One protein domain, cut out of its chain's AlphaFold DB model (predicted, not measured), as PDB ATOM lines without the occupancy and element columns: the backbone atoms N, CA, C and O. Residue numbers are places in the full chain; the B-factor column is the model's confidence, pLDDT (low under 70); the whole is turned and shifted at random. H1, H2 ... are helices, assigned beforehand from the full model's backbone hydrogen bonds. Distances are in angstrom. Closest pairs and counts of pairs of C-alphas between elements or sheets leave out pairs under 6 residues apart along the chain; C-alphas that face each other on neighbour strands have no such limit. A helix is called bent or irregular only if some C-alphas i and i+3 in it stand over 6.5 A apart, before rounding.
ATOM      1  N   ILE A   2      92.089  66.278  85.030       38.12
ATOM      2  CA  ILE A   2      92.802  66.698  83.807       38.12
ATOM      3  C   ILE A   2      92.118  66.215  82.521       38.12
ATOM      4  O   ILE A   2      92.086  66.931  81.538       38.12
ATOM      5  N   ALA A   3      91.450  65.061  82.563       39.09
ATOM      6  CA  ALA A   3      90.547  64.647  81.490       39.09
ATOM      7  C   ALA A   3      89.294  65.534  81.383       39.09
ATOM      8  O   ALA A   3      88.756  65.664  80.304       39.09
ATOM      9  N   LEU A   4      88.824  66.154  82.474       43.28
ATOM     10  CA  LEU A   4      87.649  67.036  82.451       43.28
ATOM     11  C   LEU A   4      88.035  68.443  81.980       43.28
ATOM     12  O   LEU A   4      87.356  68.987  81.135       43.28
ATOM     13  N   LEU A   5      89.143  68.997  82.480       46.03
ATOM     14  CA  LEU A   5      89.749  70.235  81.980       46.03
ATOM     15  C   LEU A   5      90.182  70.080  80.523       46.03
ATOM     16  O   LEU A   5      89.913  70.957  79.726       46.03
ATOM     17  N   GLY A   6      90.761  68.933  80.167       45.12
ATOM     18  CA  GLY A   6      91.067  68.572  78.789       45.12
ATOM     19  C   GLY A   6      89.810  68.479  77.933       45.12
ATOM     20  O   GLY A   6      89.792  69.068  76.871       45.12
ATOM     21  N   VAL A   7      88.740  67.829  78.406       50.69
ATOM     22  CA  VAL A   7      87.451  67.757  77.690       50.69
ATOM     23  C   VAL A   7      86.760  69.116  77.602       50.69
ATOM     24  O   VAL A   7      86.164  69.401  76.579       50.69
ATOM     25  N   VAL A   8      86.851  69.969  78.621       52.53
ATOM     26  CA  VAL A   8      86.282  71.325  78.602       52.53
ATOM     27  C   VAL A   8      87.096  72.226  77.680       52.53
ATOM     28  O   VAL A   8      86.504  72.913  76.864       52.53
ATOM     29  N   CYS A   9      88.429  72.188  77.737       49.47
ATOM     30  CA  CYS A   9      89.284  72.898  76.788       49.47
ATOM     31  C   CYS A   9      89.054  72.397  75.365       49.47
ATOM     32  O   CYS A   9      88.927  73.226  74.474       49.47
ATOM     33  N   LEU A  10      88.940  71.080  75.161       53.81
ATOM     34  CA  LEU A  10      88.617  70.458  73.875       53.81
ATOM     35  C   LEU A  10      87.220  70.869  73.404       53.81
ATOM     36  O   LEU A  10      87.050  71.183  72.241       53.81
ATOM     37  N   ALA A  11      86.229  70.926  74.293       56.72
ATOM     38  CA  ALA A  11      84.887  71.382  73.958       56.72
ATOM     39  C   ALA A  11      84.909  72.863  73.573       56.72
ATOM     40  O   ALA A  11      84.476  73.192  72.482       56.72
ATOM     41  N   VAL A  12      85.488  73.747  74.391       60.44
ATOM     42  CA  VAL A  12      85.631  75.189  74.102       60.44
ATOM     43  C   VAL A  12      86.326  75.409  72.760       60.44
ATOM     44  O   VAL A  12      85.879  76.217  71.953       60.44
ATOM     45  N   THR A  13      87.390  74.656  72.494       55.97
ATOM     46  CA  THR A  13      88.136  74.768  71.243       55.97
ATOM     47  C   THR A  13      87.399  74.184  70.046       55.97
ATOM     48  O   THR A  13      87.357  74.835  69.012       55.97
ATOM     49  N   LEU A  14      86.757  73.021  70.173       55.50
ATOM     50  CA  LEU A  14      85.900  72.462  69.125       55.50
ATOM     51  C   LEU A  14      84.710  73.375  68.831       55.50
ATOM     52  O   LEU A  14      84.316  73.496  67.678       55.50
ATOM     53  N   THR A  15      84.173  74.056  69.846       55.78
ATOM     54  CA  THR A  15      83.067  75.001  69.658       55.78
ATOM     55  C   THR A  15      83.563  76.278  68.979       55.78
ATOM     56  O   THR A  15      82.921  76.732  68.044       55.78
ATOM     57  N   GLY A  16      84.740  76.802  69.344       50.72
ATOM     58  CA  GLY A  16      85.364  77.933  68.640       50.72
ATOM     59  C   GLY A  16      85.751  77.618  67.189       50.72
ATOM     60  O   GLY A  16      85.587  78.459  66.310       50.72
ATOM     61  N   VAL A  17      86.194  76.389  66.916       53.94
ATOM     62  CA  VAL A  17      86.488  75.883  65.564       53.94
ATOM     63  C   VAL A  17      85.213  75.711  64.744       53.94
ATOM     64  O   VAL A  17      85.172  76.134  63.595       53.94
ATOM     65  N   ALA A  18      84.169  75.113  65.321       53.41
ATOM     66  CA  ALA A  18      82.895  74.926  64.637       53.41
ATOM     67  C   ALA A  18      82.222  76.271  64.332       53.41
ATOM     68  O   ALA A  18      81.707  76.454  63.237       53.41
ATOM     69  N   VAL A  19      82.294  77.230  65.257       53.16
ATOM     70  CA  VAL A  19      81.848  78.611  65.040       53.16
ATOM     71  C   VAL A  19      82.605  79.260  63.879       53.16
ATOM     72  O   VAL A  19      81.971  79.743  62.949       53.16
ATOM     73  N   GLY A  20      83.941  79.213  63.883       48.59
ATOM     74  CA  GLY A  20      84.754  79.841  62.835       48.59
ATOM     75  C   GLY A  20      84.666  79.166  61.462       48.59
ATOM     76  O   GLY A  20      84.909  79.814  60.450       48.59
ATOM     77  N   ALA A  21      84.315  77.879  61.412       50.59
ATOM     78  CA  ALA A  21      84.152  77.134  60.164       50.59
ATOM     79  C   ALA A  21      82.769  77.320  59.510       50.59
ATOM     80  O   ALA A  21      82.643  77.080  58.313       50.59
ATOM     81  N   LEU A  22      81.740  77.709  60.274       48.97
ATOM     82  CA  LEU A  22      80.340  77.714  59.820       48.97
ATOM     83  C   LEU A  22      79.785  79.110  59.494       48.97
ATOM     84  O   LEU A  22      78.722  79.196  58.891       48.97
ATOM     85  N   THR A  23      80.484  80.192  59.844       49.31
ATOM     86  CA  THR A  23      80.113  81.585  59.504       49.31
ATOM     87  C   THR A  23      80.775  82.084  58.205       49.31
ATOM     88  O   THR A  23      81.048  83.274  58.063       49.31
ATOM     89  N   ALA A  24      81.132  81.184  57.284       50.69
ATOM     90  CA  ALA A  24      82.127  81.439  56.242       50.69
ATOM     91  C   ALA A  24      81.524  81.710  54.850       50.69
ATOM     92  O   ALA A  24      81.322  80.777  54.082       50.69
ATOM     93  N   ASP A  25      81.368  82.992  54.503       49.69
ATOM     94  CA  ASP A  25      81.101  83.458  53.127       49.69
ATOM     95  C   ASP A  25      82.278  84.251  52.505       49.69
ATOM     96  O   ASP A  25      82.113  84.932  51.495       49.69
ATOM     97  N   SER A  26      83.504  84.196  53.054       49.47
ATOM     98  CA  SER A  26      84.648  84.888  52.422       49.47
ATOM     99  C   SER A  26      86.018  84.204  52.576       49.47
ATOM    100  O   SER A  26      86.420  83.743  53.645       49.47
ATOM    101  N   GLU A  27      86.772  84.204  51.470       46.41
ATOM    102  CA  GLU A  27      88.094  83.586  51.248       46.41
ATOM    103  C   GLU A  27      89.235  83.907  52.248       46.41
ATOM    104  O   GLU A  27      90.091  83.036  52.438       46.41
ATOM    105  N   PRO A  28      89.310  85.060  52.954       48.75
ATOM    106  CA  PRO A  28      90.416  85.292  53.890       48.75
ATOM    107  C   PRO A  28      90.328  84.468  55.193       48.75
ATOM    108  O   PRO A  28      91.288  84.437  55.968       48.75
ATOM    109  N   TRP A  29      89.220  83.760  55.447       51.59
ATOM    110  CA  TRP A  29      88.946  83.116  56.737       51.59
ATOM    111  C   TRP A  29      89.447  81.680  56.896       51.59
ATOM    112  O   TRP A  29      89.650  81.255  58.036       51.59
ATOM    113  N   ILE A  30      89.752  80.952  55.813       49.62
ATOM    114  CA  ILE A  30      90.309  79.583  55.896       49.62
ATOM    115  C   ILE A  30      91.594  79.580  56.738       49.62
ATOM    116  O   ILE A  30      91.796  78.696  57.568       49.62
ATOM    117  N   ARG A  31      92.428  80.623  56.613       52.78
ATOM    118  CA  ARG A  31      93.623  80.803  57.455       52.78
ATOM    119  C   ARG A  31      93.279  81.051  58.926       52.78
ATOM    120  O   ARG A  31      93.977  80.526  59.783       52.78
ATOM    121  N   SER A  32      92.217  81.805  59.223       52.34
ATOM    122  CA  SER A  32      91.797  82.118  60.600       52.34
ATOM    123  C   SER A  32      91.147  80.927  61.321       52.34
ATOM    124  O   SER A  32      91.451  80.661  62.482       52.34
ATOM    125  N   GLY A  33      90.335  80.131  60.620       53.94
ATOM    126  CA  GLY A  33      89.791  78.882  61.156       53.94
ATOM    127  C   GLY A  33      90.891  77.847  61.402       53.94
ATOM    128  O   GLY A  33      90.911  77.191  62.445       53.94
ATOM    129  N   LEU A  34      91.867  77.755  60.489       59.53
ATOM    130  CA  LEU A  34      93.011  76.857  60.630       59.53
ATOM    131  C   LEU A  34      93.935  77.265  61.786       59.53
ATOM    132  O   LEU A  34      94.426  76.394  62.501       59.53
ATOM    133  N   THR A  35      94.171  78.562  62.014       59.31
ATOM    134  CA  THR A  35      94.989  79.019  63.151       59.31
ATOM    135  C   THR A  35      94.299  78.756  64.484       59.31
ATOM    136  O   THR A  35      94.952  78.257  65.400       59.31
ATOM    137  N   VAL A  36      92.987  78.987  64.590       57.25
ATOM    138  CA  VAL A  36      92.209  78.660  65.799       57.25
ATOM    139  C   VAL A  36      92.192  77.150  66.052       57.25
ATOM    140  O   VAL A  36      92.443  76.724  67.180       57.25
ATOM    141  N   LEU A  37      91.997  76.327  65.015       59.09
ATOM    142  CA  LEU A  37      92.101  74.863  65.097       59.09
ATOM    143  C   LEU A  37      93.506  74.417  65.527       59.09
ATOM    144  O   LEU A  37      93.658  73.542  66.376       59.09
ATOM    145  N   THR A  38      94.549  75.029  64.975       63.75
ATOM    146  CA  THR A  38      95.933  74.684  65.312       63.75
ATOM    147  C   THR A  38      96.232  75.035  66.767       63.75
ATOM    148  O   THR A  38      96.740  74.197  67.509       63.75
ATOM    149  N   LEU A  39      95.849  76.233  67.220       62.12
ATOM    150  CA  LEU A  39      95.986  76.655  68.618       62.12
ATOM    151  C   LEU A  39      95.205  75.741  69.562       62.12
ATOM    152  O   LEU A  39      95.710  75.363  70.618       62.12
ATOM    153  N   ALA A  40      94.003  75.338  69.160       61.44
ATOM    154  CA  ALA A  40      93.178  74.389  69.880       61.44
ATOM    155  C   ALA A  40      93.858  73.031  70.072       61.44
ATOM    156  O   ALA A  40      93.953  72.523  71.193       61.44
ATOM    157  N   VAL A  41      94.360  72.457  68.979       68.44
ATOM    158  CA  VAL A  41      95.072  71.177  68.986       68.44
ATOM    159  C   VAL A  41      96.338  71.285  69.831       68.44
ATOM    160  O   VAL A  41      96.575  70.428  70.681       68.44
ATOM    161  N   VAL A  42      97.117  72.358  69.681       70.25
ATOM    162  CA  VAL A  42      98.320  72.599  70.492       70.25
ATOM    163  C   VAL A  42      97.964  72.705  71.974       70.25
ATOM    164  O   VAL A  42      98.583  72.031  72.795       70.25
ATOM    165  N   ALA A  43      96.934  73.472  72.337       67.00
ATOM    166  CA  ALA A  43      96.483  73.598  73.720       67.00
ATOM    167  C   ALA A  43      96.028  72.248  74.299       67.00
ATOM    168  O   ALA A  43      96.374  71.914  75.438       67.00
ATOM    169  N   ALA A  44      95.306  71.441  73.515       64.50
ATOM    170  CA  ALA A  44      94.891  70.098  73.903       64.50
ATOM    171  C   ALA A  44      96.098  69.168  74.119       64.50
ATOM    172  O   ALA A  44      96.175  68.491  75.148       64.50
ATOM    173  N   VAL A  45      97.071  69.178  73.203       73.31
ATOM    174  CA  VAL A  45      98.298  68.370  73.292       73.31
ATOM    175  C   VAL A  45      99.140  68.789  74.494       73.31
ATOM    176  O   VAL A  45      99.525  67.936  75.292       73.31
ATOM    177  N   VAL A  46      99.388  70.085  74.684       72.81
ATOM    178  CA  VAL A  46     100.163  70.606  75.822       72.81
ATOM    179  C   VAL A  46      99.485  70.248  77.142       72.81
ATOM    180  O   VAL A  46     100.142  69.746  78.058       72.81
ATOM    181  N   SER A  47      98.162  70.414  77.227       71.50
ATOM    182  CA  SER A  47      97.380  70.032  78.407       71.50
ATOM    183  C   SER A  47      97.479  68.534  78.687       71.50
ATOM    184  O   SER A  47      97.703  68.130  79.829       71.50
ATOM    185  N   PHE A  48      97.369  67.698  77.652       73.88
ATOM    186  CA  PHE A  48      97.485  66.249  77.767       73.88
ATOM    187  C   PHE A  48      98.892  65.812  78.202       73.88
ATOM    188  O   PHE A  48      99.038  65.011  79.126       73.88
ATOM    189  N   VAL A  49      99.941  66.369  77.596       77.19
ATOM    190  CA  VAL A  49     101.337  66.067  77.946       77.19
ATOM    191  C   VAL A  49     101.655  66.533  79.366       77.19
ATOM    192  O   VAL A  49     102.279  65.790  80.130       77.19
ATOM    193  N   GLY A  50     101.185  67.720  79.757       80.44
ATOM    194  CA  GLY A  50     101.284  68.221  81.127       80.44
ATOM    195  C   GLY A  50     100.605  67.278  82.119       80.44
ATOM    196  O   GLY A  50     101.207  66.888  83.124       80.44
ATOM    197  N   ALA A  51      99.399  66.814  81.783       75.06
ATOM    198  CA  ALA A  51      98.660  65.823  82.559       75.06
ATOM    199  C   ALA A  51      99.445  64.537  82.768       75.06
ATOM    200  O   ALA A  51      99.570  64.031  83.886       75.06
ATOM    201  N   TRP A  52      99.959  64.007  81.664       77.88
ATOM    202  CA  TRP A  52     100.668  62.748  81.614       77.88
ATOM    203  C   TRP A  52     101.958  62.813  82.423       77.88
ATOM    204  O   TRP A  52     102.242  61.920  83.226       77.88
ATOM    205  N   ARG A  53     102.723  63.901  82.274       83.12
ATOM    206  CA  ARG A  53     103.952  64.123  83.043       83.12
ATOM    207  C   ARG A  53     103.671  64.273  84.528       83.12
ATOM    208  O   ARG A  53     104.392  63.671  85.324       83.12
ATOM    209  N   TRP A  54     102.625  65.001  84.908       82.56
ATOM    210  CA  TRP A  54     102.218  65.096  86.308       82.56
ATOM    211  C   TRP A  54     101.874  63.717  86.868       82.56
ATOM    212  O   TRP A  54     102.406  63.325  87.904       82.56
ATOM    213  N   GLN A  55     101.032  62.947  86.175       81.38
ATOM    214  CA  GLN A  55     100.636  61.608  86.619       81.38
ATOM    215  C   GLN A  55     101.829  60.663  86.735       81.38
ATOM    216  O   GLN A  55     101.935  59.951  87.729       81.38
ATOM    217  N   ARG A  56     102.765  60.687  85.777       83.81
ATOM    218  CA  ARG A  56     104.014  59.918  85.870       83.81
ATOM    219  C   ARG A  56     104.849  60.324  87.079       83.81
ATOM    220  O   ARG A  56     105.350  59.448  87.775       83.81
ATOM    221  N   ARG A  57     105.005  61.626  87.335       84.88
ATOM    222  CA  ARG A  57     105.751  62.123  88.502       84.88
ATOM    223  C   ARG A  57     105.085  61.703  89.812       84.88
ATOM    224  O   ARG A  57     105.781  61.247  90.707       84.88
ATOM    225  N   ALA A  58     103.760  61.804  89.901       80.69
ATOM    226  CA  ALA A  58     103.003  61.372  91.073       80.69
ATOM    227  C   ALA A  58     103.108  59.855  91.293       80.69
ATOM    228  O   ALA A  58     103.376  59.431  92.406       80.69
ATOM    229  N   ALA A  59     102.981  59.049  90.235       82.94
ATOM    230  CA  ALA A  59     103.093  57.593  90.319       82.94
ATOM    231  C   ALA A  59     104.487  57.144  90.793       82.94
ATOM    232  O   ALA A  59     104.592  56.282  91.662       82.94
ATOM    233  N   ARG A  60     105.552  57.792  90.291       87.31
ATOM    234  CA  ARG A  60     106.938  57.509  90.695       87.31
ATOM    235  C   ARG A  60     107.199  57.734  92.184       87.31
ATOM    236  O   ARG A  60     107.999  56.999  92.745       87.31
ATOM    237  N   ARG A  61     106.520  58.693  92.828       86.00
ATOM    238  CA  ARG A  61     106.656  58.930  94.282       86.00
ATOM    239  C   ARG A  61     106.226  57.729  95.126       86.00
ATOM    240  O   ARG A  61     106.689  57.597  96.246       86.00
ATOM    241  N   PHE A  62     105.372  56.869  94.577       84.81
ATOM    242  CA  PHE A  62     104.844  55.687  95.254       84.81
ATOM    243  C   PHE A  62     105.366  54.376  94.644       84.81
ATOM    244  O   PHE A  62     104.776  53.327  94.866       84.81
ATOM    245  N   GLY A  63     106.410  54.425  93.805       85.06
ATOM    246  CA  GLY A  63     106.940  53.234  93.124       85.06
ATOM    247  C   GLY A  63     105.979  52.589  92.113       85.06
ATOM    248  O   GLY A  63     106.230  51.486  91.639       85.06
ATOM    249  N   LEU A  64     104.882  53.262  91.750       86.25
ATOM    250  CA  LEU A  64     103.852  52.721  90.866       86.25
ATOM    251  C   LEU A  64     104.105  53.087  89.404       86.25
ATOM    252  O   LEU A  64     104.569  54.180  89.062       86.25
ATOM    253  N   THR A  65     103.678  52.208  88.497       87.75
ATOM    254  CA  THR A  65     103.555  52.576  87.083       87.75
ATOM    255  C   THR A  65     102.399  53.563  86.889       87.75
ATOM    256  O   THR A  65     101.379  53.514  87.579       87.75
ATOM    257  N   ALA A  66     102.495  54.439  85.882       81.19
ATOM    258  CA  ALA A  66     101.418  55.384  85.561       81.19
ATOM    259  C   ALA A  66     100.074  54.673  85.285       81.19
ATOM    260  O   ALA A  66      99.006  55.183  85.630       81.19
ATOM    261  N   ARG A  67     100.118  53.462  84.711       85.38
ATOM    262  CA  ARG A  67      98.930  52.637  84.446       85.38
ATOM    263  C   ARG A  67      98.294  52.108  85.734       85.38
ATOM    264  O   ARG A  67      97.074  52.139  85.857       85.38
ATOM    265  N   GLN A  68      99.095  51.651  86.697       84.50
ATOM    266  CA  GLN A  68      98.589  51.238  88.011       84.50
ATOM    267  C   GLN A  68      97.983  52.427  88.759       84.50
ATOM    268  O   GLN A  68      96.848  52.336  89.213       84.50
ATOM    269  N   TYR A  69      98.671  53.571  88.789       84.75
ATOM    270  CA  TYR A  69      98.191  54.781  89.464       84.75
ATOM    271  C   TYR A  69      96.863  55.303  88.879       84.75
ATOM    272  O   TYR A  69      95.934  55.661  89.603       84.75
ATOM    273  N   THR A  70      96.729  55.304  87.549       83.75
ATOM    274  CA  THR A  70      95.480  55.699  86.871       83.75
ATOM    275  C   THR A  70      94.338  54.716  87.118       83.75
ATOM    276  O   THR A  70      93.213  55.157  87.367       83.75
ATOM    277  N   ARG A  71      94.609  53.402  87.108       86.75
ATOM    278  CA  ARG A  71      93.629  52.372  87.497       86.75
ATOM    279  C   ARG A  71      93.184  52.539  88.948       86.75
ATOM    280  O   ARG A  71      91.986  52.475  89.205       86.75
ATOM    281  N   LEU A  72      94.113  52.840  89.856       86.62
ATOM    282  CA  LEU A  72      93.835  53.129  91.266       86.62
ATOM    283  C   LEU A  72      92.860  54.306  91.397       86.62
ATOM    284  O   LEU A  72      91.798  54.187  92.003       86.62
ATOM    285  N   GLY A  73      93.157  55.417  90.716       84.50
ATOM    286  CA  GLY A  73      92.279  56.585  90.687       84.50
ATOM    287  C   GLY A  73      90.901  56.296  90.080       84.50
ATOM    288  O   GLY A  73      89.895  56.826  90.551       84.50
ATOM    289  N   GLN A  74      90.816  55.445  89.052       84.94
ATOM    290  CA  GLN A  74      89.534  55.011  88.485       84.94
ATOM    291  C   GLN A  74      88.738  54.115  89.442       84.94
ATOM    292  O   GLN A  74      87.521  54.277  89.527       84.94
ATOM    293  N   ALA A  75      89.399  53.207  90.165       85.75
ATOM    294  CA  ALA A  75      88.771  52.341  91.162       85.75
ATOM    295  C   ALA A  75      88.171  53.168  92.312       85.75
ATOM    296  O   ALA A  75      86.980  53.039  92.602       85.75
ATOM    297  N   ILE A  76      88.934  54.135  92.836       85.12
ATOM    298  CA  ILE A  76      88.475  55.100  93.849       85.12
ATOM    299  C   ILE A  76      87.266  55.897  93.338       85.12
ATOM    300  O   ILE A  76      86.234  55.962  94.000       85.12
ATOM    301  N   ARG A  77      87.310  56.424  92.102       80.56
ATOM    302  CA  ARG A  77      86.166  57.147  91.498       80.56
ATOM    303  C   ARG A  77      84.913  56.282  91.309       80.56
ATOM    304  O   ARG A  77      83.799  56.809  91.194       80.56
ATOM    305  N   ARG A  78      85.077  54.962  91.219       82.56
ATOM    306  CA  ARG A  78      83.980  53.986  91.162       82.56
ATOM    307  C   ARG A  78      83.510  53.547  92.553       82.56
ATOM    308  O   ARG A  78      82.532  52.814  92.617       82.56
ATOM    309  N   GLY A  79      84.139  54.023  93.630       78.81
ATOM    310  CA  GLY A  79      83.816  53.646  95.006       78.81
ATOM    311  C   GLY A  79      84.355  52.271  95.406       78.81
ATOM    312  O   GLY A  79      83.811  51.658  96.314       78.81
ATOM    313  N   ARG A  80      85.378  51.757  94.711       80.06
ATOM    314  CA  ARG A  80      86.041  50.485  95.035       80.06
ATOM    315  C   ARG A  80      87.453  50.778  95.552       80.06
ATOM    316  O   ARG A  80      88.365  50.883  94.726       80.06
ATOM    317  N   PRO A  81      87.637  50.998  96.866       75.25
ATOM    318  CA  PRO A  81      88.965  51.200  97.422       75.25
ATOM    319  C   PRO A  81      89.767  49.892  97.323       75.25
ATOM    320  O   PRO A  81      89.224  48.827  97.615       75.25
ATOM    321  N   PRO A  82      91.031  49.938  96.882       76.31
ATOM    322  CA  PRO A  82      91.915  48.782  96.954       76.31
ATOM    323  C   PRO A  82      92.225  48.451  98.419       76.31
ATOM    324  O   PRO A  82      92.516  49.354  99.198       76.31
ATOM    325  N   THR A  83      92.179  47.169  98.770       78.38
ATOM    326  CA  THR A  83      92.473  46.644 100.117       78.38
ATOM    327  C   THR A  83      93.949  46.326 100.349       78.38
ATOM    328  O   THR A  83      94.332  46.012 101.468       78.38
ATOM    329  N   ASP A  84      94.774  46.393  99.304       81.31
ATOM    330  CA  ASP A  84      96.197  46.078  99.394       81.31
ATOM    331  C   ASP A  84      96.941  47.139 100.242       81.31
ATOM    332  O   ASP A  84      96.926  48.329  99.889       81.31
ATOM    333  N   PRO A  85      97.591  46.744 101.357       77.25
ATOM    334  CA  PRO A  85      98.292  47.671 102.239       77.25
ATOM    335  C   PRO A  85      99.458  48.386 101.545       77.25
ATOM    336  O   PRO A  85      99.735  49.539 101.878       77.25
ATOM    337  N   ALA A  86     100.087  47.777 100.532       81.38
ATOM    338  CA  ALA A  86     101.231  48.365  99.832       81.38
ATOM    339  C   ALA A  86     100.867  49.637  99.046       81.38
ATOM    340  O   ALA A  86     101.706  50.512  98.832       81.38
ATOM    341  N   VAL A  87      99.603  49.775  98.626       84.00
ATOM    342  CA  VAL A  87      99.120  50.939  97.860       84.00
ATOM    343  C   VAL A  87      98.353  51.950  98.709       84.00
ATOM    344  O   VAL A  87      98.002  53.018  98.201       84.00
ATOM    345  N   ARG A  88      98.124  51.665 100.000       82.38
ATOM    346  CA  ARG A  88      97.406  52.540 100.941       82.38
ATOM    347  C   ARG A  88      97.900  53.999 100.933       82.38
ATOM    348  O   ARG A  88      97.047  54.873 100.770       82.38
ATOM    349  N   PRO A  89      99.212  54.316 101.004       83.50
ATOM    350  CA  PRO A  89      99.664  55.714 100.985       83.50
ATOM    351  C   PRO A  89      99.325  56.439  99.673       83.50
ATOM    352  O   PRO A  89      98.945  57.611  99.685       83.50
ATOM    353  N   ALA A  90      99.374  55.738  98.534       85.31
ATOM    354  CA  ALA A  90      98.971  56.301  97.246       85.31
ATOM    355  C   ALA A  90      97.453  56.546  97.178       85.31
ATOM    356  O   ALA A  90      97.010  57.527  96.580       85.31
ATOM    357  N   VAL A  91      96.646  55.671  97.789       86.44
ATOM    358  CA  VAL A  91      95.188  55.848  97.879       86.44
ATOM    359  C   VAL A  91      94.846  57.088  98.703       86.44
ATOM    360  O   VAL A  91      94.040  57.896  98.242       86.44
ATOM    361  N   VAL A  92      95.478  57.271  99.867       85.81
ATOM    362  CA  VAL A  92      95.251  58.429 100.749       85.81
ATOM    363  C   VAL A  92      95.577  59.741 100.028       85.81
ATOM    364  O   VAL A  92      94.719  60.619  99.965       85.81
ATOM    365  N   ASP A  93      96.741  59.848  99.376       86.56
ATOM    366  CA  ASP A  93      97.113  61.051  98.608       86.56
ATOM    367  C   ASP A  93      96.129  61.334  97.455       86.56
ATOM    368  O   ASP A  93      95.753  62.485  97.210       86.56
ATOM    369  N   ILE A  94      95.650  60.301  96.750       85.31
ATOM    370  CA  ILE A  94      94.643  60.474  95.691       85.31
ATOM    371  C   ILE A  94      93.316  60.976  96.268       85.31
ATOM    372  O   ILE A  94      92.704  61.869  95.674       85.31
ATOM    373  N   VAL A  95      92.859  60.401  97.380       86.50
ATOM    374  CA  VAL A  95      91.604  60.768  98.048       86.50
ATOM    375  C   VAL A  95      91.677  62.204  98.558       86.50
ATOM    376  O   VAL A  95      90.808  63.009  98.228       86.50
ATOM    377  N   GLU A  96      92.762  62.579  99.233       86.31
ATOM    378  CA  GLU A  96      92.961  63.928  99.762       86.31
ATOM    379  C   GLU A  96      93.029  64.981  98.645       86.31
ATOM    380  O   GLU A  96      92.451  66.066  98.742       86.31
ATOM    381  N   ARG A  97      93.692  64.667  97.525       85.00
ATOM    382  CA  ARG A  97      93.684  65.547  96.345       85.00
ATOM    383  C   ARG A  97      92.293  65.678  95.743       85.00
ATOM    384  O   ARG A  97      91.906  66.779  95.361       85.00
ATOM    385  N   GLN A  98      91.538  64.582  95.641       84.19
ATOM    386  CA  GLN A  98      90.159  64.629  95.149       84.19
ATOM    387  C   GLN A  98      89.265  65.454  96.074       84.19
ATOM    388  O   GLN A  98      88.463  66.242  95.577       84.19
ATOM    389  N   ARG A  99      89.449  65.335  97.390       85.38
ATOM    390  CA  ARG A  99      88.742  66.124  98.395       85.38
ATOM    391  C   ARG A  99      89.032  67.615  98.247       85.38
ATOM    392  O   ARG A  99      88.093  68.376  98.044       85.38
ATOM    393  N   ARG A 100      90.306  68.022  98.220       85.31
ATOM    394  CA  ARG A 100      90.704  69.428  98.001       85.31
ATOM    395  C   ARG A 100      90.127  70.002  96.704       85.31
ATOM    396  O   ARG A 100      89.677  71.142  96.663       85.31
ATOM    397  N   MET A 101      90.089  69.199  95.639       80.75
ATOM    398  CA  MET A 101      89.469  69.596  94.370       80.75
ATOM    399  C   MET A 101      87.950  69.778  94.492       80.75
ATOM    400  O   MET A 101      87.411  70.746  93.962       80.75
ATOM    401  N   LEU A 102      87.258  68.868  95.183       83.38
ATOM    402  CA  LEU A 102      85.818  68.957  95.440       83.38
ATOM    403  C   LEU A 102      85.465  70.154  96.331       83.38
ATOM    404  O   LEU A 102      84.453  70.808  96.086       83.38
ATOM    405  N   GLU A 103      86.294  70.456  97.330       84.88
ATOM    406  CA  GLU A 103      86.155  71.630  98.197       84.88
ATOM    407  C   GLU A 103      86.306  72.923  97.390       84.88
ATOM    408  O   GLU A 103      85.418  73.776  97.432       84.88
ATOM    409  N   TRP A 104      87.346  73.022  96.554       80.56
ATOM    410  CA  TRP A 104      87.530  74.163  95.652       80.56
ATOM    411  C   TRP A 104      86.358  74.335  94.672       80.56
ATOM    412  O   TRP A 104      85.896  75.448  94.434       80.56
ATOM    413  N   GLN A 105      85.811  73.236  94.144       79.19
ATOM    414  CA  GLN A 105      84.623  73.274  93.280       79.19
ATOM    415  C   GLN A 105      83.319  73.590  94.035       79.19
ATOM    416  O   GLN A 105      82.319  73.966  93.416       79.19
ATOM    417  N   GLY A 106      83.304  73.413  95.356       79.06
ATOM    418  CA  GLY A 106      82.203  73.793  96.236       79.06
ATOM    419  C   GLY A 106      82.193  75.281  96.594       79.06
ATOM    420  O   GLY A 106      81.130  75.800  96.950       79.06
ATOM    421  N   ASP A 107      83.339  75.955  96.458       85.75
ATOM    422  CA  ASP A 107      83.529  77.362  96.800       85.75
ATOM    423  C   ASP A 107      82.564  78.278  96.020       85.75
ATOM    424  O   ASP A 107      82.252  78.082  94.836       85.75
ATOM    425  N   ARG A 108      82.094  79.328  96.700       84.19
ATOM    426  CA  ARG A 108      81.243  80.379  96.139       84.19
ATOM    427  C   ARG A 108      81.916  81.045  94.941       84.19
ATOM    428  O   ARG A 108      81.232  81.321  93.959       84.19
ATOM    429  N   ARG A 109      83.238  81.255  94.983       82.00
ATOM    430  CA  ARG A 109      83.998  81.849  93.867       82.00
ATOM    431  C   ARG A 109      83.914  80.993  92.606       82.00
ATOM    432  O   ARG A 109      83.530  81.494  91.554       82.00
ATOM    433  N   TYR A 110      84.185  79.694  92.726       79.38
ATOM    434  CA  TYR A 110      84.080  78.763  91.601       79.38
ATOM    435  C   TYR A 110      82.655  78.703  91.042       79.38
ATOM    436  O   TYR A 110      82.453  78.674  89.827       79.38
ATOM    437  N   ARG A 111      81.644  78.746  91.920       82.88
ATOM    438  CA  ARG A 111      80.237  78.803  91.506       82.88
ATOM    439  C   ARG A 111      79.937  80.046  90.668       82.88
ATOM    440  O   ARG A 111      79.296  79.901  89.632       82.88
ATOM    441  N   TRP A 112      80.406  81.224  91.084       82.00
ATOM    442  CA  TRP A 112      80.233  82.464  90.322       82.00
ATOM    443  C   TRP A 112      80.942  82.421  88.974       82.00
ATOM    444  O   TRP A 112      80.314  82.724  87.965       82.00
ATOM    445  N   VAL A 113      82.197  81.965  88.935       80.69
ATOM    446  CA  VAL A 113      82.945  81.792  87.677       80.69
ATOM    447  C   VAL A 113      82.195  80.858  86.728       80.69
ATOM    448  O   VAL A 113      82.052  81.154  85.544       80.69
ATOM    449  N   ARG A 114      81.647  79.751  87.242       81.12
ATOM    450  CA  ARG A 114      80.847  78.820  86.440       81.12
ATOM    451  C   ARG A 114      79.564  79.465  85.912       81.12
ATOM    452  O   ARG A 114      79.231  79.245  84.755       81.12
ATOM    453  N   VAL A 115      78.840  80.221  86.741       83.25
ATOM    454  CA  VAL A 115      77.622  80.932  86.313       83.25
ATOM    455  C   VAL A 115      77.958  81.954  85.230       83.25
ATOM    456  O   VAL A 115      77.307  81.950  84.193       83.25
ATOM    457  N   ALA A 116      79.008  82.755  85.421       78.25
ATOM    458  CA  ALA A 116      79.463  83.721  84.425       78.25
ATOM    459  C   ALA A 116      79.803  83.043  83.088       78.25
ATOM    460  O   ALA A 116      79.398  83.526  82.035       78.25
ATOM    461  N   LEU A 117      80.475  81.889  83.129       78.12
ATOM    462  CA  LEU A 117      80.797  81.117  81.931       78.12
ATOM    463  C   LEU A 117      79.540  80.571  81.236       78.12
ATOM    464  O   LEU A 117      79.443  80.661  80.019       78.12
ATOM    465  N   ILE A 118      78.561  80.059  81.987       82.31
ATOM    466  CA  ILE A 118      77.272  79.621  81.423       82.31
ATOM    467  C   ILE A 118      76.557  80.794  80.740       82.31
ATOM    468  O   ILE A 118      76.109  80.647  79.606       82.31
ATOM    469  N   CYS A 119      76.475  81.951  81.403       81.44
ATOM    470  CA  CYS A 119      75.848  83.143  80.836       81.44
ATOM    471  C   CYS A 119      76.555  83.591  79.555       81.44
ATOM    472  O   CYS A 119      75.893  83.855  78.558       81.44
ATOM    473  N   LEU A 120      77.890  83.617  79.556       77.81
ATOM    474  CA  LEU A 120      78.681  83.954  78.376       77.81
ATOM    475  C   LEU A 120      78.366  83.018  77.200       77.81
ATOM    476  O   LEU A 120      78.109  83.483  76.095       77.81
ATOM    477  N   TRP A 121      78.335  81.707  77.441       79.50
ATOM    478  CA  TRP A 121      78.009  80.723  76.407       79.50
ATOM    479  C   TRP A 121      76.581  80.878  75.875       79.50
ATOM    480  O   TRP A 121      76.362  80.723  74.678       79.50
ATOM    481  N   LEU A 122      75.617  81.221  76.735       81.12
ATOM    482  CA  LEU A 122      74.241  81.503  76.316       81.12
ATOM    483  C   LEU A 122      74.145  82.759  75.446       81.12
ATOM    484  O   LEU A 122      73.442  82.733  74.441       81.12
ATOM    485  N   VAL A 123      74.865  83.830  75.793       76.81
ATOM    486  CA  VAL A 123      74.909  85.061  74.985       76.81
ATOM    487  C   VAL A 123      75.499  84.777  73.603       76.81
ATOM    488  O   VAL A 123      74.933  85.199  72.599       76.81
ATOM    489  N   ILE A 124      76.586  84.003  73.538       75.31
ATOM    490  CA  ILE A 124      77.199  83.597  72.266       75.31
ATOM    491  C   ILE A 124      76.237  82.722  71.449       75.31
ATOM    492  O   ILE A 124      76.069  82.939  70.253       75.31
ATOM    493  N   ALA A 125      75.556  81.762  72.083       76.88
ATOM    494  CA  ALA A 125      74.558  80.935  71.408       76.88
ATOM    495  C   ALA A 125      73.394  81.772  70.847       76.88
ATOM    496  O   ALA A 125      72.941  81.514  69.735       76.88
ATOM    497  N   ALA A 126      72.927  82.777  71.595       75.81
ATOM    498  CA  ALA A 126      71.860  83.676  71.164       75.81
ATOM    499  C   ALA A 126      72.278  84.531  69.958       75.81
ATOM    500  O   ALA A 126      71.486  84.681  69.030       75.81
ATOM    501  N   ALA A 127      73.520  85.027  69.937       73.69
ATOM    502  CA  ALA A 127      74.072  85.725  68.775       73.69
ATOM    503  C   ALA A 127      74.066  84.822  67.529       73.69
ATOM    504  O   ALA A 127      73.528  85.201  66.497       73.69
ATOM    505  N   HIS A 128      74.520  83.570  67.659       74.50
ATOM    506  CA  HIS A 128      74.477  82.607  66.555       74.50
ATOM    507  C   HIS A 128      73.061  82.297  66.053       74.50
ATOM    508  O   HIS A 128      72.872  82.125  64.848       74.50
ATOM    509  N   PHE A 129      72.075  82.241  66.952       77.75
ATOM    510  CA  PHE A 129      70.665  82.105  66.576       77.75
ATOM    511  C   PHE A 129      70.155  83.316  65.792       77.75
ATOM    512  O   PHE A 129      69.427  83.127  64.820       77.75
ATOM    513  N   ALA A 130      70.537  84.533  66.193       80.50
ATOM    514  CA  ALA A 130      70.174  85.758  65.482       80.50
ATOM    515  C   ALA A 130      70.775  85.795  64.065       80.50
ATOM    516  O   ALA A 130      70.101  86.217  63.130       80.50
ATOM    517  N   ASP A 131      71.983  85.253  63.900       77.69
ATOM    518  CA  ASP A 131      72.673  85.146  62.609       77.69
ATOM    519  C   ASP A 131      72.190  83.956  61.747       77.69
ATOM    520  O   ASP A 131      72.759  83.671  60.696       77.69
ATOM    521  N   GLY A 132      71.173  83.197  62.187       79.44
ATOM    522  CA  GLY A 132      70.665  82.015  61.469       79.44
ATOM    523  C   GLY A 132      71.619  80.809  61.470       79.44
ATOM    524  O   GLY A 132      71.372  79.798  60.812       79.44
ATOM    525  N   SER A 133      72.706  80.880  62.239       73.12
ATOM    526  CA  SER A 133      73.713  79.827  62.367       73.12
ATOM    527  C   SER A 133      73.331  78.839  63.480       73.12
ATOM    528  O   SER A 133      73.809  78.874  64.616       73.12
ATOM    529  N   TYR A 134      72.436  77.908  63.149       77.56
ATOM    530  CA  TYR A 134      71.850  76.981  64.128       77.56
ATOM    531  C   TYR A 134      72.829  75.927  64.664       77.56
ATOM    532  O   TYR A 134      72.751  75.541  65.831       77.56
ATOM    533  N   LEU A 135      73.762  75.450  63.836       71.69
ATOM    534  CA  LEU A 135      74.700  74.394  64.227       71.69
ATOM    535  C   LEU A 135      75.714  74.865  65.296       71.69
ATOM    536  O   LEU A 135      75.839  74.184  66.319       71.69
ATOM    537  N   PRO A 136      76.383  76.029  65.157       70.44
ATOM    538  CA  PRO A 136      77.215  76.577  66.229       70.44
ATOM    539  C   PRO A 136      76.423  76.878  67.505       70.44
ATOM    540  O   PRO A 136      76.887  76.566  68.604       70.44
ATOM    541  N   ALA A 137      75.203  77.412  67.370       70.31
ATOM    542  CA  ALA A 137      74.323  77.658  68.507       70.31
ATOM    543  C   ALA A 137      73.998  76.363  69.274       70.31
ATOM    544  O   ALA A 137      74.092  76.327  70.503       70.31
ATOM    545  N   ALA A 138      73.693  75.270  68.565       73.94
ATOM    546  CA  ALA A 138      73.435  73.964  69.169       73.94
ATOM    547  C   ALA A 138      74.658  73.413  69.927       73.94
ATOM    548  O   ALA A 138      74.514  72.875  71.027       73.94
ATOM    549  N   LEU A 139      75.870  73.582  69.386       76.19
ATOM    550  CA  LEU A 139      77.101  73.162  70.064       76.19
ATOM    551  C   LEU A 139      77.374  73.987  71.330       76.19
ATOM    552  O   LEU A 139      77.747  73.428  72.365       76.19
ATOM    553  N   MET A 140      77.126  75.299  71.284       77.75
ATOM    554  CA  MET A 140      77.222  76.167  72.460       77.75
ATOM    555  C   MET A 140      76.211  75.754  73.542       77.75
ATOM    556  O   MET A 140      76.563  75.624  74.717       77.75
ATOM    557  N   LEU A 141      74.971  75.437  73.159       79.75
ATOM    558  CA  LEU A 141      73.964  74.909  74.086       79.75
ATOM    559  C   LEU A 141      74.370  73.560  74.698       79.75
ATOM    560  O   LEU A 141      74.130  73.323  75.883       79.75
ATOM    561  N   LEU A 142      75.043  72.694  73.938       80.38
ATOM    562  CA  LEU A 142      75.591  71.438  74.459       80.38
ATOM    563  C   LEU A 142      76.665  71.701  75.528       80.38
ATOM    564  O   LEU A 142      76.669  71.051  76.579       80.38
ATOM    565  N   GLY A 143      77.521  72.704  75.318       78.44
ATOM    566  CA  GLY A 143      78.467  73.181  76.330       78.44
ATOM    567  C   GLY A 143      77.768  73.651  77.608       78.44
ATOM    568  O   GLY A 143      78.131  73.225  78.709       78.44
ATOM    569  N   VAL A 144      76.707  74.453  77.476       83.38
ATOM    570  CA  VAL A 144      75.879  74.906  78.609       83.38
ATOM    571  C   VAL A 144      75.290  73.719  79.376       83.38
ATOM    572  O   VAL A 144      75.420  73.651  80.603       83.38
ATOM    573  N   LEU A 145      74.708  72.743  78.674       82.56
ATOM    574  CA  LEU A 145      74.169  71.521  79.278       82.56
ATOM    575  C   LEU A 145      75.244  70.741  80.048       82.56
ATOM    576  O   LEU A 145      74.992  70.276  81.161       82.56
ATOM    577  N   ALA A 146      76.463  70.641  79.513       81.19
ATOM    578  CA  ALA A 146      77.573  69.989  80.202       81.19
ATOM    579  C   ALA A 146      77.956  70.714  81.510       81.19
ATOM    580  O   ALA A 146      78.152  70.067  82.547       81.19
ATOM    581  N   PHE A 147      78.004  72.052  81.503       80.50
ATOM    582  CA  PHE A 147      78.256  72.849  82.711       80.50
ATOM    583  C   PHE A 147      77.130  72.737  83.748       80.50
ATOM    584  O   PHE A 147      77.406  72.721  84.954       80.50
ATOM    585  N   LEU A 148      75.880  72.599  83.301       85.12
ATOM    586  CA  LEU A 148      74.719  72.356  84.161       85.12
ATOM    587  C   LEU A 148      74.697  70.934  84.744       85.12
ATOM    588  O   LEU A 148      74.277  70.748  85.887       85.12
ATOM    589  N   ALA A 149      75.202  69.934  84.018       83.31
ATOM    590  CA  ALA A 149      75.289  68.549  84.491       83.31
ATOM    591  C   ALA A 149      76.423  68.326  85.514       83.31
ATOM    592  O   ALA A 149      76.348  67.427  86.363       83.31
ATOM    593  N   LEU A 150      77.471  69.159  85.478       79.94
ATOM    594  CA  LEU A 150      78.617  69.108  86.392       79.94
ATOM    595  C   LEU A 150      78.235  68.982  87.884       79.94
ATOM    596  O   LEU A 150      78.711  68.037  88.519       79.94
ATOM    597  N   PRO A 151      77.382  69.846  88.480       78.62
ATOM    598  CA  PRO A 151      77.023  69.770  89.900       78.62
ATOM    599  C   PRO A 151      76.412  68.427  90.317       78.62
ATOM    600  O   PRO A 151      76.680  67.954  91.424       78.62
ATOM    601  N   LEU A 152      75.644  67.771  89.442       80.75
ATOM    602  CA  LEU A 152      75.099  66.439  89.722       80.75
ATOM    603  C   LEU A 152      76.218  65.395  89.800       80.75
ATOM    604  O   LEU A 152      76.228  64.547  90.698       80.75
ATOM    605  N   SER A 153      77.198  65.488  88.898       79.56
ATOM    606  CA  SER A 153      78.364  64.604  88.913       79.56
ATOM    607  C   SER A 153      79.223  64.799  90.170       79.56
ATOM    608  O   SER A 153      79.695  63.811  90.732       79.56
ATOM    609  N   LEU A 154      79.350  66.036  90.666       81.44
ATOM    610  CA  LEU A 154      80.100  66.357  91.885       81.44
ATOM    611  C   LEU A 154      79.441  65.774  93.132       81.44
ATOM    612  O   LEU A 154      80.125  65.165  93.949       81.44
ATOM    613  N   ARG A 155      78.110  65.867  93.250       84.06
ATOM    614  CA  ARG A 155      77.368  65.236  94.358       84.06
ATOM    615  C   ARG A 155      77.583  63.723  94.388       84.06
ATOM    616  O   ARG A 155      77.822  63.155  95.450       84.06
ATOM    617  N   ARG A 156      77.538  63.067  93.220       84.50
ATOM    618  CA  ARG A 156      77.807  61.622  93.105       84.50
ATOM    619  C   ARG A 156      79.252  61.283  93.472       84.50
ATOM    620  O   ARG A 156      79.476  60.295  94.164       84.50
ATOM    621  N   GLN A 157      80.220  62.086  93.027       82.81
ATOM    622  CA  GLN A 157      81.636  61.883  93.348       82.81
ATOM    623  C   GLN A 157      81.915  62.068  94.837       82.81
ATOM    624  O   GLN A 157      82.585  61.222  95.417       82.81
ATOM    625  N   ARG A 158      81.337  63.096  95.463       86.06
ATOM    626  CA  ARG A 158      81.473  63.357  96.897       86.06
ATOM    627  C   ARG A 158      80.982  62.181  97.741       86.06
ATOM    628  O   ARG A 158      81.740  61.674  98.552       86.06
ATOM    629  N   ARG A 159      79.780  61.662  97.462       86.75
ATOM    630  CA  ARG A 159      79.241  60.479  98.166       86.75
ATOM    631  C   ARG A 159      80.136  59.245  98.026       86.75
ATOM    632  O   ARG A 159      80.291  58.480  98.969       86.75
ATOM    633  N   ARG A 160      80.721  59.032  96.841       85.56
ATOM    634  CA  ARG A 160      81.647  57.912  96.603       85.56
ATOM    635  C   ARG A 160      82.972  58.095  97.332       85.56
ATOM    636  O   ARG A 160      83.523  57.110  97.806       85.56
ATOM    637  N   LEU A 161      83.466  59.329  97.411       85.81
ATOM    638  CA  LEU A 161      84.687  59.650  98.137       85.81
ATOM    639  C   LEU A 161      84.494  59.458  99.643       85.81
ATOM    640  O   LEU A 161      85.299  58.778 100.259       85.81
ATOM    641  N   GLU A 162      83.379  59.940 100.196       85.88
ATOM    642  CA  GLU A 162      83.006  59.733 101.602       85.88
ATOM    643  C   GLU A 162      82.897  58.235 101.946       85.88
ATOM    644  O   GLU A 162      83.328  57.811 103.014       85.88
ATOM    645  N   ALA A 163      82.368  57.407 101.037       85.44
ATOM    646  CA  ALA A 163      82.332  55.954 101.225       85.44
ATOM    647  C   ALA A 163      83.739  55.329 101.247       85.44
ATOM    648  O   ALA A 163      84.004  54.447 102.057       85.44
ATOM    649  N   VAL A 164      84.644  55.798 100.383       84.19
ATOM    650  CA  VAL A 164      86.045  55.348 100.355       84.19
ATOM    651  C   VAL A 164      86.794  55.787 101.618       84.19
ATOM    652  O   VAL A 164      87.512  54.978 102.197       84.19
ATOM    653  N   GLU A 165      86.594  57.023 102.078       83.56
ATOM    654  CA  GLU A 165      87.195  57.547 103.313       83.56
ATOM    655  C   GLU A 165      86.759  56.742 104.546       83.56
ATOM    656  O   GLU A 165      87.602  56.382 105.365       83.56
ATOM    657  N   ARG A 166      85.475  56.360 104.647       83.44
ATOM    658  CA  ARG A 166      84.990  55.498 105.743       83.44
ATOM    659  C   ARG A 166      85.665  54.128 105.778       83.44
ATOM    660  O   ARG A 166      85.895  53.605 106.859       83.44
ATOM    661  N   VAL A 167      85.970  53.549 104.615       83.06
ATOM    662  CA  VAL A 167      86.636  52.238 104.519       83.06
ATOM    663  C   VAL A 167      88.126  52.335 104.858       83.06
ATOM    664  O   VAL A 167      88.694  51.390 105.393       83.06
ATOM    665  N   LEU A 168      88.768  53.468 104.565       76.50
ATOM    666  CA  LEU A 168      90.196  53.676 104.831       76.50
ATOM    667  C   LEU A 168      90.513  53.951 106.310       76.50
ATOM    668  O   LEU A 168      91.660  53.742 106.720       76.50
ATOM    669  N   GLY A 169      89.513  54.382 107.088       72.25
ATOM    670  CA  GLY A 169      89.667  54.791 108.484       72.25
ATOM    671  C   GLY A 169      90.345  56.163 108.631       72.25
ATOM    672  O   GLY A 169      90.805  56.740 107.641       72.25
TER     673      GLY A 169
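What this domain is: This is residues 2 to 169 of the 176 residues of an uncharacterized protein of Streptomyces sp. CB02414 (UniProt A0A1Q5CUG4). The model is a loose rod of helices: two helical hairpins, H1 with H2 and H5 with H6a, lie along it, H1 packed on H6a, so that H2, H1 and H6a make a row with H5 beside H6a. Toward the other end of the rod H3 crosses between the end of H2 and the pair H4 and H6b, which run side by side. The printed part has 168 residues with six named helices, H1 to H6 in chain order, H6 bent into the arms H6a and H6b, and no named strand; the class is all helix. The packing is part aligned, part crossed, with 4 of 7 touching pairs at a shallow tilt. The whole is loose, with a radius of gyration of the C-alphas of 19.9 A and spans of 63 by 30 by 23 A.

How they stand to each other: H2, residues 27 to 61, touches H1, residues 2 to 22, at a shallow tilt of 5 degrees, opposite ways; they form a hairpin, and their closest C-alphas, of Thr 13 and Ala 40, are 5.2 A apart. H6, residues 134 to 168, was assigned by its hydrogen bonds as one helix but is bent, with C-alphas 148 and 151 6.7 A apart; its arms are H6a, residues 134 to 148, and H6b, residues 151 to 168, at a shallow tilt of 34 degrees, only just short of steep. H1 touches H6a, opposite ways at 18 degrees, a shallow tilt, closest at the C-alphas of Val 19 and Pro 136, 5.2 A. H5, residues 108 to 130, forms a hairpin with H6a, closest at the C-alphas of Ala 125 and Ala 137, 4.4 A. H3, residues 66 to 77, touches residues 55 to 60 of H2, about perpendicular at 89 degrees, closest at the C-alphas of Arg 56 and Ala 66, 5.2 A. H3 also touches H6b, closest at the C-alphas of Arg 77 and Gln 157, 6.8 A. H4, residues 85 to 106, touches H3, closest at the C-alphas of Gly 73 and Ile 94, 6.8 A. H4 touches H6b at a shallow tilt of 32 degrees, only just short of steep, opposite ways, closest at the C-alphas of Val 95 and Leu 161, 7.0 A. H2 and H5 are apart. Every O i to N i+4 pair is within hydrogen-bond range in H1, H3, H5, H6a and H6b; in H2 it is 29 of 31 and in H4 16 of 18.

Where its parts are: H2 measures 53.0 A from first to last C-alpha, H5 33.0 A, H4 31.3 A, H1 29.2 A, H6b 25.6 A, H6a 20.8 A and H3 16.5 A. H1 begins at C-alpha 2, (92.802, 66.698, 83.807), and H6b ends at C-alpha 168, (90.196, 53.676, 104.831). H4 is irregular, with C-alphas 86 and 89 7.6 A apart, and H2 only just, with C-alphas 28 and 31 6.6 A apart.

The domain as a whole: The two C-alphas farthest apart are those of Glu 27 and Gly 169, 64.1 A. The printed part has no cut; the link H3 to H4 is short, the other links are tight. The mean pLDDT of the printed part is 74.1; residues 2 to 41 and 43 to 44 are under 70.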